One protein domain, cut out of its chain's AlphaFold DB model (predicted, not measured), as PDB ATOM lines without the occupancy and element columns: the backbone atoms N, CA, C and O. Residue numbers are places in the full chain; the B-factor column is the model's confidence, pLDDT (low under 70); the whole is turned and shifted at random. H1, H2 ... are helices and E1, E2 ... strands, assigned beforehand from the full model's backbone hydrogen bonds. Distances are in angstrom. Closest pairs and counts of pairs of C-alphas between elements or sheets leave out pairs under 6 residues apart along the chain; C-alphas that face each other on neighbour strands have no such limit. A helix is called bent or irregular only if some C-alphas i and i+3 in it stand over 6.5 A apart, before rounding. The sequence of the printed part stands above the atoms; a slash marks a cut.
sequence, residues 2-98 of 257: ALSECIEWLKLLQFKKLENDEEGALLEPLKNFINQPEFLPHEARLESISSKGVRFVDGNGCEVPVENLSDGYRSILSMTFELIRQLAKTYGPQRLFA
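Overview. This is residues 2 to 98 of the 257 residues of the protein "ATPase_AAA_core domain-containing protein" of Melittangium boletus DSM 14713 (UniProt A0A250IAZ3). A small sheet of three strands, E1 to E3, has the helices H1 and H2 packed over one face, and the longest helix, H3, lies beyond them, away from E1 and E2. The first residues of H1, 2 to 6, meet H3, while the start of H2 packs on H1. The printed part has 97 residues with three named helices and three named strands, in the order H1 H2 E1 E2 E3 H3; the sheet has the order E1, E2, E3 and is antiparallel, and the class is mixed, helices and strands. The whole is compact, with a radius of gyration of the C-alphas of 12.9 A, and rounded, spanning 35 by 25 by 22 A.

Arrangement. E1, residues 45 to 50, E2, residues 53 to 57, and E3, residues 63 to 65, form a meander, each strand the antiparallel neighbour of the one before. E1 and E2 are a hairpin at 156 degrees between their directions; N 47 and O 55 are 2.9 A apart and N 50 and O 53 are 3.0 A apart, within hydrogen-bond range. E2 and E3 are a hairpin at 144 degrees, with N 64 and O 56 within hydrogen-bond range at 2.8 A. H1, residues 2 to 18, and H2, residues 22 to 34, are on one face of this sheet, two layers, a sheet with helices on one face. The closest C-alphas of H1 and E1 are those of Lys 11 and Ile 49, 6.4 A apart; those of H2 and E1 are Lys 31 and Leu 46, 7.0 A apart. H2 touches H1 with its residues 22 to 27 alone, the C-alphas of Lys 17 and Gly 24 being closest at 3.8 A. The lines of H1 and H2 stand at a steep tilt of 56 degrees, opposite ways. H3, residues 71 to 91, touches H1 with its residues 74 to 82 alone, and H1 touches H3 with its residues 2 to 6 alone; the closest C-alphas are those of Leu 3 and Ser 78, 5.0 A apart. These two run the same way at a steep tilt of 53 degrees. H2 and H3 are near each other, with 12 pairs of C-alphas within 10 A. H3 is not on the sheet, and it is apart from E1 and E2. In H1 and H3 every O i to N i+4 pair is within hydrogen-bond range; in H2 5 of 9 are.

Along the chain. E1 is 15.3 A from first to last C-alpha, E2 13.5 A and E3 6.9 A. H1 begins at C-alpha 2, (21.849, 172.748, 44.801), and is 25.2 A long. H2 is 20.2 A long and irregular, but only just: C-alphas 25 and 28 are 6.7 A apart. H3 is 29.8 A long and ends at C-alpha 91, (37.446, 178.658, 30.587).

Size, cuts and confidence. The two C-alphas farthest apart are those of Asn 60 and Thr 90, 37.8 A. The printed part has no cut and no long link; H2 to E1, with 10 residues between, is short, and the other links are tight. The mean pLDDT of the printed part is 92.3, and residue 2 is under 70.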
ATOM      1  N   ALA A   2      20.569 172.683  45.537       68.56
ATOM      2  CA  ALA A   2      21.849 172.748  44.801       68.56
ATOM      3  C   ALA A   2      22.236 171.454  44.043       68.56
ATOM      4  O   ALA A   2      22.587 171.502  42.865       68.56
ATOM      5  N   LEU A   3      22.109 170.279  44.675       83.50
ATOM      6  CA  LEU A   3      22.477 169.015  44.019       83.50
ATOM      7  C   LEU A   3      21.573 168.680  42.825       83.50
ATOM      8  O   LEU A   3      22.036 168.104  41.849       83.50
ATOM      9  N   SER A   4      20.294 169.058  42.882       87.38
ATOM     10  CA  SER A   4      19.330 168.811  41.805       87.38
ATOM     11  C   SER A   4      19.751 169.493  40.500       87.38
ATOM     12  O   SER A   4      19.695 168.871  39.445       87.38
ATOM     13  N   GLU A   5      20.250 170.733  40.568       90.00
ATOM     14  CA  GLU A   5      20.790 171.428  39.392       90.00
ATOM     15  C   GLU A   5      22.056 170.756  38.856       90.00
ATOM     16  O   GLU A   5      22.224 170.634  37.641       90.00
ATOM     17  N   CYS A   6      22.926 170.269  39.747       91.50
ATOM     18  CA  CYS A   6      24.119 169.520  39.356       91.50
ATOM     19  C   CYS A   6      23.753 168.204  38.650       91.50
ATOM     20  O   CYS A   6      24.368 167.853  37.648       91.50
ATOM     21  N   ILE A   7      22.726 167.495  39.129       92.62
ATOM     22  CA  ILE A   7      22.221 166.256  38.518       92.62
ATOM     23  C   ILE A   7      21.665 166.524  37.118       92.62
ATOM     24  O   ILE A   7      21.999 165.803  36.176       92.62
ATOM     25  N   GLU A   8      20.846 167.566  36.958       94.12
ATOM     26  CA  GLU A   8      20.334 167.945  35.638       94.12
ATOM     27  C   GLU A   8      21.459 168.379  34.697       94.12
ATOM     28  O   GLU A   8      21.460 168.008  33.524       94.12
ATOM     29  N   TRP A   9      22.474 169.078  35.208       94.56
ATOM     30  CA  TRP A   9      23.658 169.419  34.427       94.56
ATOM     31  C   TRP A   9      24.437 168.177  33.966       94.56
ATOM     32  O   TRP A   9      24.793 168.092  32.791       94.56
ATOM     33  N   LEU A  10      24.635 167.172  34.826       95.56
ATOM     34  CA  LEU A  10      25.261 165.902  34.435       95.56
ATOM     35  C   LEU A  10      24.455 165.168  33.355       95.56
ATOM     36  O   LEU A  10      25.027 164.661  32.388       95.56
ATOM     37  N   LYS A  11      23.123 165.131  33.488       95.44
ATOM     38  CA  LYS A  11      22.230 164.550  32.472       95.44
ATOM     39  C   LYS A  11      22.318 165.310  31.149       95.44
ATOM     40  O   LYS A  11      22.356 164.678  30.094       95.44
ATOM     41  N   LEU A  12      22.398 166.640  31.194       95.00
ATOM     42  CA  LEU A  12      22.582 167.479  30.013       95.00
ATOM     43  C   LEU A  12      23.927 167.204  29.331       95.00
ATOM     44  O   LEU A  12      23.955 167.046  28.117       95.00
ATOM     45  N   LEU A  13      25.023 167.080  30.086       95.31
ATOM     46  CA  LEU A  13      26.327 166.700  29.527       95.31
ATOM     47  C   LEU A  13      26.275 165.324  28.851       95.31
ATOM     48  O   LEU A  13      26.822 165.153  27.763       95.31
ATOM     49  N   GLN A  14      25.586 164.355  29.458       95.50
ATOM     50  CA  GLN A  14      25.382 163.028  28.869       95.50
ATOM     51  C   GLN A  14      24.573 163.099  27.570       95.50
ATOM     52  O   GLN A  14      24.901 162.396  26.617       95.50
ATOM     53  N   PHE A  15      23.543 163.944  27.515       95.25
ATOM     54  CA  PHE A  15      22.760 164.174  26.303       95.25
ATOM     55  C   PHE A  15      23.603 164.835  25.201       95.25
ATOM     56  O   PHE A  15      23.715 164.287  24.109       95.25
ATOM     57  N   LYS A  16      24.302 165.926  25.525       95.12
ATOM     58  CA  LYS A  16      25.214 166.638  24.616       95.12
ATOM     59  C   LYS A  16      26.313 165.738  24.052       95.12
ATOM     60  O   LYS A  16      26.621 165.793  22.866       95.12
ATOM     61  N   LYS A  17      26.855 164.839  24.879       95.00
ATOM     62  CA  LYS A  17      27.824 163.827  24.439       95.00
ATOM     63  C   LYS A  17      27.249 162.916  23.345       95.00
ATOM     64  O   LYS A  17      27.968 162.576  22.414       95.00
ATOM     65  N   LEU A  18      25.976 162.519  23.444       93.56
ATOM     66  CA  LEU A  18      25.312 161.687  22.429       93.56
ATOM     67  C   LEU A  18      25.042 162.453  21.124       93.56
ATOM     68  O   LEU A  18      24.990 161.837  20.064       93.56
ATOM     69  N   GLU A  19      24.914 163.779  21.193       95.38
ATOM     70  CA  GLU A  19      24.759 164.662  20.031       95.38
ATOM     71  C   GLU A  19      26.097 165.072  19.385       95.38
ATOM     72  O   GLU A  19      26.098 165.762  18.369       95.38
ATOM     73  N   ASN A  20      27.237 164.623  19.927       91.75
ATOM     74  CA  ASN A  20      28.585 165.082  19.558       91.75
ATOM     75  C   ASN A  20      28.791 166.602  19.733       91.75
ATOM     76  O   ASN A  20      29.577 167.212  19.009       91.75
ATOM     77  N   ASP A  21      28.103 167.211  20.700       93.38
ATOM     78  CA  ASP A  21      28.333 168.599  21.107       93.38
ATOM     79  C   ASP A  21      29.654 168.712  21.891       93.38
ATOM     80  O   ASP A  21      29.980 167.855  22.723       93.38
ATOM     81  N   GLU A  22      30.428 169.771  21.632       88.06
ATOM     82  CA  GLU A  22      31.754 169.974  22.231       88.06
ATOM     83  C   GLU A  22      31.723 170.044  23.765       88.06
ATOM     84  O   GLU A  22      32.677 169.617  24.419       88.06
ATOM     85  N   GLU A  23      30.637 170.532  24.371       90.19
ATOM     86  CA  GLU A  23      30.492 170.549  25.828       90.19
ATOM     87  C   GLU A  23      30.320 169.144  26.409       90.19
ATOM     88  O   GLU A  23      30.758 168.884  27.532       90.19
ATOM     89  N   GLY A  24      29.758 168.210  25.636       92.62
ATOM     90  CA  GLY A  24      29.628 166.805  26.019       92.62
ATOM     91  C   GLY A  24      30.975 166.116  26.269       92.62
ATOM     92  O   GLY A  24      31.044 165.155  27.041       92.62
ATOM     93  N   ALA A  25      32.064 166.637  25.691       90.75
ATOM     94  CA  ALA A  25      33.418 166.134  25.912       90.75
ATOM     95  C   ALA A  25      33.898 166.293  27.368       90.75
ATOM     96  O   ALA A  25      34.805 165.576  27.789       90.75
ATOM     97  N   LEU A  26      33.272 167.174  28.161       93.38
ATOM     98  CA  LEU A  26      33.599 167.376  29.578       93.38
ATOM     99  C   LEU A  26      33.263 166.162  30.455       93.38
ATOM    100  O   LEU A  26      33.842 165.994  31.528       93.38
ATOM    101  N   LEU A  27      32.316 165.327  30.021       94.62
ATOM    102  CA  LEU A  27      31.718 164.321  30.889       94.62
ATOM    103  C   LEU A  27      32.699 163.230  31.327       94.62
ATOM    104  O   LEU A  27      32.694 162.847  32.493       94.62
ATOM    105  N   GLU A  28      33.535 162.716  30.422       93.19
ATOM    106  CA  GLU A  28      34.488 161.656  30.784       93.19
ATOM    107  C   GLU A  28      35.613 162.161  31.703       93.19
ATOM    108  O   GLU A  28      35.834 161.531  32.739       93.19
ATOM    109  N   PRO A  29      36.276 163.304  31.433       93.94
ATOM    110  CA  PRO A  29      37.204 163.903  32.393       93.94
ATOM    111  C   PRO A  29      36.565 164.161  33.762       93.94
ATOM    112  O   PRO A  29      37.160 163.828  34.782       93.94
ATOM    113  N   LEU A  30      35.327 164.668  33.795       95.31
ATOM    114  CA  LEU A  30      34.595 164.885  35.043       95.31
ATOM    115  C   LEU A  30      34.337 163.575  35.801       95.31
ATOM    116  O   LEU A  30      34.529 163.523  37.013       95.31
ATOM    117  N   LYS A  31      33.929 162.505  35.110       95.25
ATOM    118  CA  LYS A  31      33.759 161.184  35.732       95.25
ATOM    119  C   LYS A  31      35.073 160.671  36.312       95.25
ATOM    120  O   LYS A  31      35.071 160.183  37.437       95.25
ATOM    121  N   ASN A  32      36.178 160.816  35.583       94.31
ATOM    122  CA  ASN A  32      37.502 160.414  36.059       94.31
ATOM    123  C   ASN A  32      37.923 161.207  37.302       94.31
ATOM    124  O   ASN A  32      38.415 160.616  38.256       94.31
ATOM    125  N   PHE A  33      37.675 162.517  37.311       95.25
ATOM    126  CA  PHE A  33      37.955 163.384  38.452       95.25
ATOM    127  C   PHE A  33      37.140 162.992  39.693       95.25
ATOM    128  O   PHE A  33      37.673 162.888  40.789       95.25
ATOM    129  N   ILE A  34      35.841 162.723  39.542       94.81
ATOM    130  CA  ILE A  34      34.970 162.342  40.668       94.81
ATOM    131  C   ILE A  34      35.248 160.912  41.149       94.81
ATOM    132  O   ILE A  34      35.095 160.618  42.329       94.81
ATOM    133  N   ASN A  35      35.681 160.019  40.262       95.00
ATOM    134  CA  ASN A  35      36.021 158.639  40.612       95.00
ATOM    135  C   ASN A  35      37.495 158.450  40.978       95.00
ATOM    136  O   ASN A  35      37.950 157.313  41.111       95.00
ATOM    137  N   GLN A  36      38.252 159.536  41.129       93.00
ATOM    138  CA  GLN A  36      39.635 159.448  41.564       93.00
ATOM    139  C   GLN A  36      39.727 158.870  42.989       93.00
ATOM    140  O   GLN A  36      38.792 159.025  43.789       93.00
ATOM    141  N   PRO A  37      40.860 158.238  43.333       87.19
ATOM    142  CA  PRO A  37      41.074 157.705  44.667       87.19
ATOM    143  C   PRO A  37      40.821 158.757  45.743       87.19
ATOM    144  O   PRO A  37      41.134 159.935  45.583       87.19
ATOM    145  N   GLU A  38      40.244 158.309  46.852       84.94
ATOM    146  CA  GLU A  38      40.027 159.120  48.046       84.94
ATOM    147  C   GLU A  38      39.064 160.307  47.894       84.94
ATOM    148  O   GLU A  38      38.836 160.978  48.897       84.94
ATOM    149  N   PHE A  39      38.438 160.576  46.741       91.12
ATOM    150  CA  PHE A  39      37.476 161.682  46.642       91.12
ATOM    151  C   PHE A  39      36.259 161.458  47.551       91.12
ATOM    152  O   PHE A  39      36.099 162.139  48.570       91.12
ATOM    153  N   LEU A  40      35.423 160.462  47.256       90.25
ATOM    154  CA  LEU A  40      34.341 160.082  48.161       90.25
ATOM    155  C   LEU A  40      34.836 159.094  49.230       90.25
ATOM    156  O   LEU A  40      35.704 158.261  48.954       90.25
ATOM    157  N   PRO A  41      34.307 159.158  50.467       85.19
ATOM    158  CA  PRO A  41      34.624 158.164  51.487       85.19
ATOM    159  C   PRO A  41      34.134 156.762  51.099       85.19
ATOM    160  O   PRO A  41      33.204 156.609  50.301       85.19
ATOM    161  N   HIS A  42      34.725 155.740  51.725       86.19
ATOM    162  CA  HIS A  42      34.299 154.337  51.611       86.19
ATOM    163  C   HIS A  42      34.204 153.823  50.163       86.19
ATOM    164  O   HIS A  42      33.300 153.056  49.839       86.19
ATOM    165  N   GLU A  43      35.119 154.281  49.300       86.19
ATOM    166  CA  GLU A  43      35.254 153.846  47.900       86.19
ATOM    167  C   GLU A  43      34.000 154.051  47.039       86.19
ATOM    168  O   GLU A  43      33.837 153.416  45.993       86.19
ATOM    169  N   ALA A  44      33.110 154.956  47.453       92.12
ATOM    170  CA  ALA A  44      31.941 155.259  46.651       92.12
ATOM    171  C   ALA A  44      32.358 155.903  45.327       92.12
ATOM    172  O   ALA A  44      33.179 156.820  45.297       92.12
ATOM    173  N   ARG A  45      31.751 155.458  44.231       94.56
ATOM    174  CA  ARG A  45      32.061 155.951  42.887       94.56
ATOM    175  C   ARG A  45      30.795 156.179  42.084       94.56
ATOM    176  O   ARG A  45      29.790 155.495  42.267       94.56
ATOM    177  N   LEU A  46      30.853 157.159  41.199       95.69
ATOM    178  CA  LEU A  46      29.836 157.422  40.200       95.69
ATOM    179  C   LEU A  46      29.826 156.267  39.193       95.69
ATOM    180  O   LEU A  46      30.804 156.067  38.472       95.69
ATOM    181  N   GLU A  47      28.715 155.538  39.140       94.94
ATOM    182  CA  GLU A  47      28.568 154.339  38.312       94.94
ATOM    183  C   GLU A  47      27.870 154.667  36.989       94.94
ATOM    184  O   GLU A  47      28.373 154.360  35.909       94.94
ATOM    185  N   SER A  48      26.716 155.342  37.045       94.31
ATOM    186  CA  SER A  48      25.935 155.627  35.839       94.31
ATOM    187  C   SER A  48      25.207 156.966  35.873       94.31
ATOM    188  O   SER A  48      24.755 157.448  36.912       94.31
ATOM    189  N   ILE A  49      25.073 157.556  34.684       95.38
ATOM    190  CA  ILE A  49      24.264 158.745  34.410       95.38
ATOM    191  C   ILE A  49      23.293 158.366  33.293       95.38
ATOM    192  O   ILE A  49      23.706 157.923  32.223       95.38
ATOM    193  N   SER A  50      21.995 158.515  33.540       92.69
ATOM    194  CA  SER A  50      20.948 158.168  32.576       92.69
ATOM    195  C   SER A  50      19.765 159.129  32.663       92.69
ATOM    196  O   SER A  50      19.678 159.958  33.570       92.69
ATOM    197  N   SER A  51      18.787 158.967  31.770       88.25
ATOM    198  CA  SER A  51      17.512 159.691  31.862       88.25
ATOM    199  C   SER A  51      16.759 159.423  33.172       88.25
ATOM    200  O   SER A  51      15.989 160.275  33.607       88.25
ATOM    201  N   LYS A  52      17.010 158.277  33.826       87.44
ATOM    202  CA  LYS A  52      16.412 157.899  35.117       87.44
ATOM    203  C   LYS A  52      17.112 158.528  36.329       87.44
ATOM    204  O   LYS A  52      16.637 158.318  37.439       87.44
ATOM    205  N   GLY A  53      18.228 159.235  36.135       91.25
ATOM    206  CA  GLY A  53      19.008 159.855  37.207       91.25
ATOM    207  C   GLY A  53      20.469 159.408  37.239       91.25
ATOM    208  O   GLY A  53      20.967 158.764  36.307       91.25
ATOM    209  N   VAL A  54      21.140 159.774  38.331       95.50
ATOM    210  CA  VAL A  54      22.563 159.522  38.589       95.50
ATOM    211  C   VAL A  54      22.692 158.502  39.718       95.50
ATOM    212  O   VAL A  54      22.070 158.659  40.770       95.50
ATOM    213  N   ARG A  55      23.488 157.450  39.509       96.06
ATOM    214  CA  ARG A  55      23.702 156.383  40.497       96.06
ATOM    215  C   ARG A  55      25.164 156.275  40.881       96.06
ATOM    216  O   ARG A  55      26.051 156.363  40.031       96.06
ATOM    217  N   PHE A  56      25.375 156.027  42.162       96.25
ATOM    218  CA  PHE A  56      26.659 155.680  42.741       96.25
ATOM    219  C   PHE A  56      26.642 154.214  43.157       96.25
ATOM    220  O   PHE A  56      25.577 153.632  43.349       96.25
ATOM    221  N   VAL A  57      27.820 153.636  43.316       95.31
ATOM    222  CA  VAL A  57      28.012 152.339  43.959       95.31
ATOM    223  C   VAL A  57      28.949 152.532  45.143       95.31
ATOM    224  O   VAL A  57      29.922 153.281  45.034       95.31
ATOM    225  N   ASP A  58      28.624 151.932  46.285       91.00
ATOM    226  CA  ASP A  58      29.464 151.986  47.484       91.00
ATOM    227  C   ASP A  58      30.574 150.915  47.464       91.00
ATOM    228  O   ASP A  58      30.647 150.077  46.559       91.00
ATOM    229  N   GLY A  59      31.445 150.920  48.479       86.94
ATOM    230  CA  GLY A  59      32.496 149.907  48.636       86.94
ATOM    231  C   GLY A  59      31.983 148.467  48.809       86.94
ATOM    232  O   GLY A  59      32.753 147.526  48.641       86.94
ATOM    233  N   ASN A  60      30.689 148.267  49.088       90.69
ATOM    234  CA  ASN A  60      30.064 146.944  49.169       90.69
ATOM    235  C   ASN A  60      29.453 146.494  47.830       90.69
ATOM    236  O   ASN A  60      28.890 145.402  47.746       90.69
ATOM    237  N   GLY A  61      29.541 147.316  46.780       91.50
ATOM    238  CA  GLY A  61      28.930 147.027  45.487       91.50
ATOM    239  C   GLY A  61      27.427 147.319  45.434       91.50
ATOM    240  O   GLY A  61      26.768 146.919  44.473       91.50
ATOM    241  N   CYS A  62      26.863 148.001  46.432       92.94
ATOM    242  CA  CYS A  62      25.453 148.369  46.440       92.94
ATOM    243  C   CYS A  62      25.227 149.644  45.624       92.94
ATOM    244  O   CYS A  62      25.799 150.695  45.914       92.94
ATOM    245  N   GLU A  63      24.356 149.564  44.615       95.19
ATOM    246  CA  GLU A  63      23.937 150.738  43.851       95.19
ATOM    247  C   GLU A  63      22.952 151.603  44.643       95.19
ATOM    248  O   GLU A  63      21.911 151.138  45.113       95.19
ATOM    249  N   VAL A  64      23.250 152.897  44.720       94.56
ATOM    250  CA  VAL A  64      22.464 153.888  45.449       94.56
ATOM    251  C   VAL A  64      22.191 155.090  44.534       94.56
ATOM    252  O   VAL A  64      23.125 155.660  43.961       94.56
ATOM    253  N   PRO A  65      20.920 155.504  44.358       94.50
ATOM    254  CA  PRO A  65      20.600 156.775  43.713       94.50
ATOM    255  C   PRO A  65      21.269 157.939  44.447       94.50
ATOM    256  O   PRO A  65      21.316 157.947  45.677       94.50
ATOM    257  N   VAL A  66      21.756 158.941  43.717       94.12
ATOM    258  CA  VAL A  66      22.430 160.110  44.307       94.12
ATOM    259  C   VAL A  66      21.557 160.833  45.348       94.12
ATOM    260  O   VAL A  66      22.062 161.365  46.336       94.12
ATOM    261  N   GLU A  67      20.235 160.800  45.174       91.31
ATOM    262  CA  GLU A  67      19.250 161.381  46.084       91.31
ATOM    263  C   GLU A  67      19.224 160.677  47.447       91.31
ATOM    264  O   GLU A  67      18.871 161.305  48.443       91.31
ATOM    265  N   ASN A  68      19.646 159.413  47.503       92.94
ATOM    266  CA  ASN A  68      19.672 158.588  48.710       92.94
ATOM    267  C   ASN A  68      21.044 158.577  49.404       92.94
ATOM    268  O   ASN A  68      21.198 157.920  50.433       92.94
ATOM    269  N   LEU A  69      22.043 159.286  48.869       91.62
ATOM    270  CA  LEU A  69      23.322 159.468  49.554       91.62
ATOM    271  C   LEU A  69      23.153 160.331  50.811       91.62
ATOM    272  O   LEU A  69      22.266 161.183  50.890       91.62
ATOM    273  N   SER A  70      24.044 160.136  51.788       90.06
ATOM    274  CA  SER A  70      24.069 160.961  52.998       90.06
ATOM    275  C   SER A  70      24.390 162.423  52.674       90.06
ATOM    276  O   SER A  70      25.043 162.729  51.672       90.06
ATOM    277  N   ASP A  71      23.969 163.339  53.550       88.12
ATOM    278  CA  ASP A  71      24.195 164.777  53.364       88.12
ATOM    279  C   ASP A  71      25.664 165.132  53.150       88.12
ATOM    280  O   ASP A  71      25.965 165.917  52.258       88.12
ATOM    281  N   GLY A  72      26.586 164.479  53.861       88.38
ATOM    282  CA  GLY A  72      28.019 164.706  53.675       88.38
ATOM    283  C   GLY A  72      28.475 164.464  52.237       88.38
ATOM    284  O   GLY A  72      29.144 165.312  51.652       88.38
ATOM    285  N   TYR A  73      28.063 163.345  51.636       91.00
ATOM    286  CA  TYR A  73      28.399 163.008  50.248       91.00
ATOM    287  C   TYR A  73      27.761 163.997  49.278       91.00
ATOM    288  O   TYR A  73      28.420 164.496  48.365       91.00
ATOM    289  N   ARG A  74      26.481 164.309  49.499       91.62
ATOM    290  CA  ARG A  74      25.718 165.243  48.670       91.62
ATOM    291  C   ARG A  74      26.323 166.646  48.687       91.62
ATOM    292  O   ARG A  74      26.382 167.270  47.629       91.62
ATOM    293  N   SER A  75      26.817 167.116  49.829       91.06
ATOM    294  CA  SER A  75      27.479 168.419  49.962       91.06
ATOM    295  C   SER A  75      28.808 168.470  49.208       91.06
ATOM    296  O   SER A  75      29.018 169.394  48.423       91.06
ATOM    297  N   ILE A  76      29.662 167.447  49.350       92.06
ATOM    298  CA  ILE A  76      30.948 167.361  48.627       92.06
ATOM    299  C   ILE A  76      30.716 167.348  47.114       92.06
ATOM    300  O   ILE A  76      31.369 168.088  46.374       92.06
ATOM    301  N   LEU A  77      29.764 166.528  46.657       93.69
ATOM    302  CA  LEU A  77      29.397 166.430  45.247       93.69
ATOM    303  C   LEU A  77      28.840 167.753  44.727       93.69
ATOM    304  O   LEU A  77      29.289 168.221  43.688       93.69
ATOM    305  N   SER A  78      27.915 168.381  45.455       92.88
ATOM    306  CA  SER A  78      27.325 169.664  45.049       92.88
ATOM    307  C   SER A  78      28.388 170.746  44.893       92.88
ATOM    308  O   SER A  78      28.441 171.408  43.861       92.88
ATOM    309  N   MET A  79      29.268 170.888  45.889       92.75
ATOM    310  CA  MET A  79      30.359 171.860  45.860       92.75
ATOM    311  C   MET A  79      31.298 171.593  44.682       92.75
ATOM    312  O   MET A  79      31.597 172.494  43.906       92.75
ATOM    313  N   THR A  80      31.730 170.345  44.508       94.38
ATOM    314  CA  THR A  80      32.692 169.979  43.462       94.38
ATOM    315  C   THR A  80      32.099 170.141  42.062       94.38
ATOM    316  O   THR A  80      32.749 170.707  41.182       94.38
ATOM    317  N   PHE A  81      30.859 169.692  41.849       95.31
ATOM    318  CA  PHE A  81      30.172 169.854  40.571       95.31
ATOM    319  C   PHE A  81      29.937 171.318  40.236       95.31
ATOM    320  O   PHE A  81      30.195 171.703  39.101       95.31
ATOM    321  N   GLU A  82      29.508 172.142  41.192       94.62
ATOM    322  CA  GLU A  82      29.287 173.558  40.911       94.62
ATOM    323  C   GLU A  82      30.606 174.292  40.638       94.62
ATOM    324  O   GLU A  82      30.671 175.064  39.683       94.62
ATOM    325  N   LEU A  83      31.685 173.990  41.375       95.25
ATOM    326  CA  LEU A  83      33.019 174.528  41.079       95.25
ATOM    327  C   LEU A  83      33.453 174.183  39.652       95.25
ATOM    328  O   LEU A  83      33.794 175.073  38.874       95.25
ATOM    329  N   ILE A  84      33.389 172.905  39.270       95.75
ATOM    330  CA  ILE A  84      33.771 172.463  37.924       95.75
ATOM    331  C   ILE A  84      32.857 173.079  36.862       95.75
ATOM    332  O   ILE A  84      33.345 173.526  35.824       95.75
ATOM    333  N   ARG A  85      31.547 173.153  37.113       95.00
ATOM    334  CA  ARG A  85      30.578 173.750  36.191       95.00
ATOM    335  C   ARG A  85      30.877 175.223  35.939       95.00
ATOM    336  O   ARG A  85      30.834 175.653  34.788       95.00
ATOM    337  N   GLN A  86      31.186 175.992  36.980       94.94
ATOM    338  CA  GLN A  86      31.534 177.408  36.844       94.94
ATOM    339  C   GLN A  86      32.855 177.588  36.094       94.94
ATOM    340  O   GLN A  86      32.915 178.354  35.134       94.94
ATOM    341  N   LEU A  87      33.885 176.811  36.438       95.75
ATOM    342  CA  LEU A  87      35.164 176.865  35.731       95.75
ATOM    343  C   LEU A  87      35.027 176.463  34.254       95.75
ATOM    344  O   LEU A  87      35.605 177.118  33.389       95.75
ATOM    345  N   ALA A  88      34.223 175.442  33.942       94.31
ATOM    346  CA  ALA A  88      33.939 175.033  32.569       94.31
ATOM    347  C   ALA A  88      33.209 176.129  31.777       94.31
ATOM    348  O   ALA A  88      33.545 176.359  30.618       94.31
ATOM    349  N   LYS A  89      32.261 176.846  32.398       93.25
ATOM    350  CA  LYS A  89      31.593 178.004  31.777       93.25
ATOM    351  C   LYS A  89      32.558 179.157  31.501       93.25
ATOM    352  O   LYS A  89      32.399 179.844  30.500       93.25
ATOM    353  N   THR A  90      33.538 179.387  32.376       94.88
ATOM    354  CA  THR A  90      34.496 180.496  32.237       94.88
ATOM    355  C   THR A  90      35.622 180.193  31.249       94.88
ATOM    356  O   THR A  90      35.951 181.034  30.416       94.88
ATOM    357  N   TYR A  91      36.228 179.008  31.332       94.56
ATOM    358  CA  TYR A  91      37.446 178.658  30.587       94.56
ATOM    359  C   TYR A  91      37.205 177.746  29.382       94.56
ATOM    360  O   TYR A  91      38.107 177.547  28.562       94.56
ATOM    361  N   GLY A  92      35.996 177.201  29.267       92.00
ATOM    362  CA  GLY A  92      35.646 176.176  28.300       92.00
ATOM    363  C   GLY A  92      36.001 174.761  28.787       92.00
ATOM    364  O   GLY A  92      36.982 174.561  29.509       92.00
ATOM    365  N   PRO A  93      35.235 173.743  28.361       88.06
ATOM    366  CA  PRO A  93      35.346 172.373  28.866       88.06
ATOM    367  C   PRO A  93      36.676 171.687  28.515       88.06
ATOM    368  O   PRO A  93      37.176 170.877  29.290       88.06
ATOM    369  N   GLN A  94      37.284 172.030  27.375       87.19
ATOM    370  CA  GLN A  94      38.479 171.347  26.860       87.19
ATOM    371  C   GLN A  94      39.788 171.753  27.554       87.19
ATOM    372  O   GLN A  94      40.793 171.062  27.423       87.19
ATOM    373  N   ARG A  95      39.803 172.887  28.264       88.38
ATOM    374  CA  ARG A  95      41.017 173.450  28.888       88.38
ATOM    375  C   ARG A  95      41.071 173.240  30.396       88.38
ATOM    376  O   ARG A  95      42.006 173.706  31.040       88.38
ATOM    377  N   LEU A  96      40.050 172.592  30.954       94.00
ATOM    378  CA  LEU A  96      39.855 172.546  32.392       94.00
ATOM    379  C   LEU A  96      40.825 171.583  33.083       94.00
ATOM    380  O   LEU A  96      41.509 171.967  34.032       94.00
ATOM    381  N   PHE A  97      40.864 170.340  32.604       94.44
ATOM    382  CA  PHE A  97      41.642 169.259  33.202       94.44
ATOM    383  C   PHE A  97      43.030 169.136  32.569       94.44
ATOM    384  O   PHE A  97      43.221 169.470  31.397       94.44
ATOM    385  N   ALA A  98      44.005 168.637  33.329       91.19
ATOM    386  CA  ALA A  98      45.339 168.395  32.797       91.19
ATOM    387  C   ALA A  98      45.308 167.268  31.741       91.19
ATOM    388  O   ALA A  98      44.742 166.207  32.010       91.19
TER     389      ALA A  98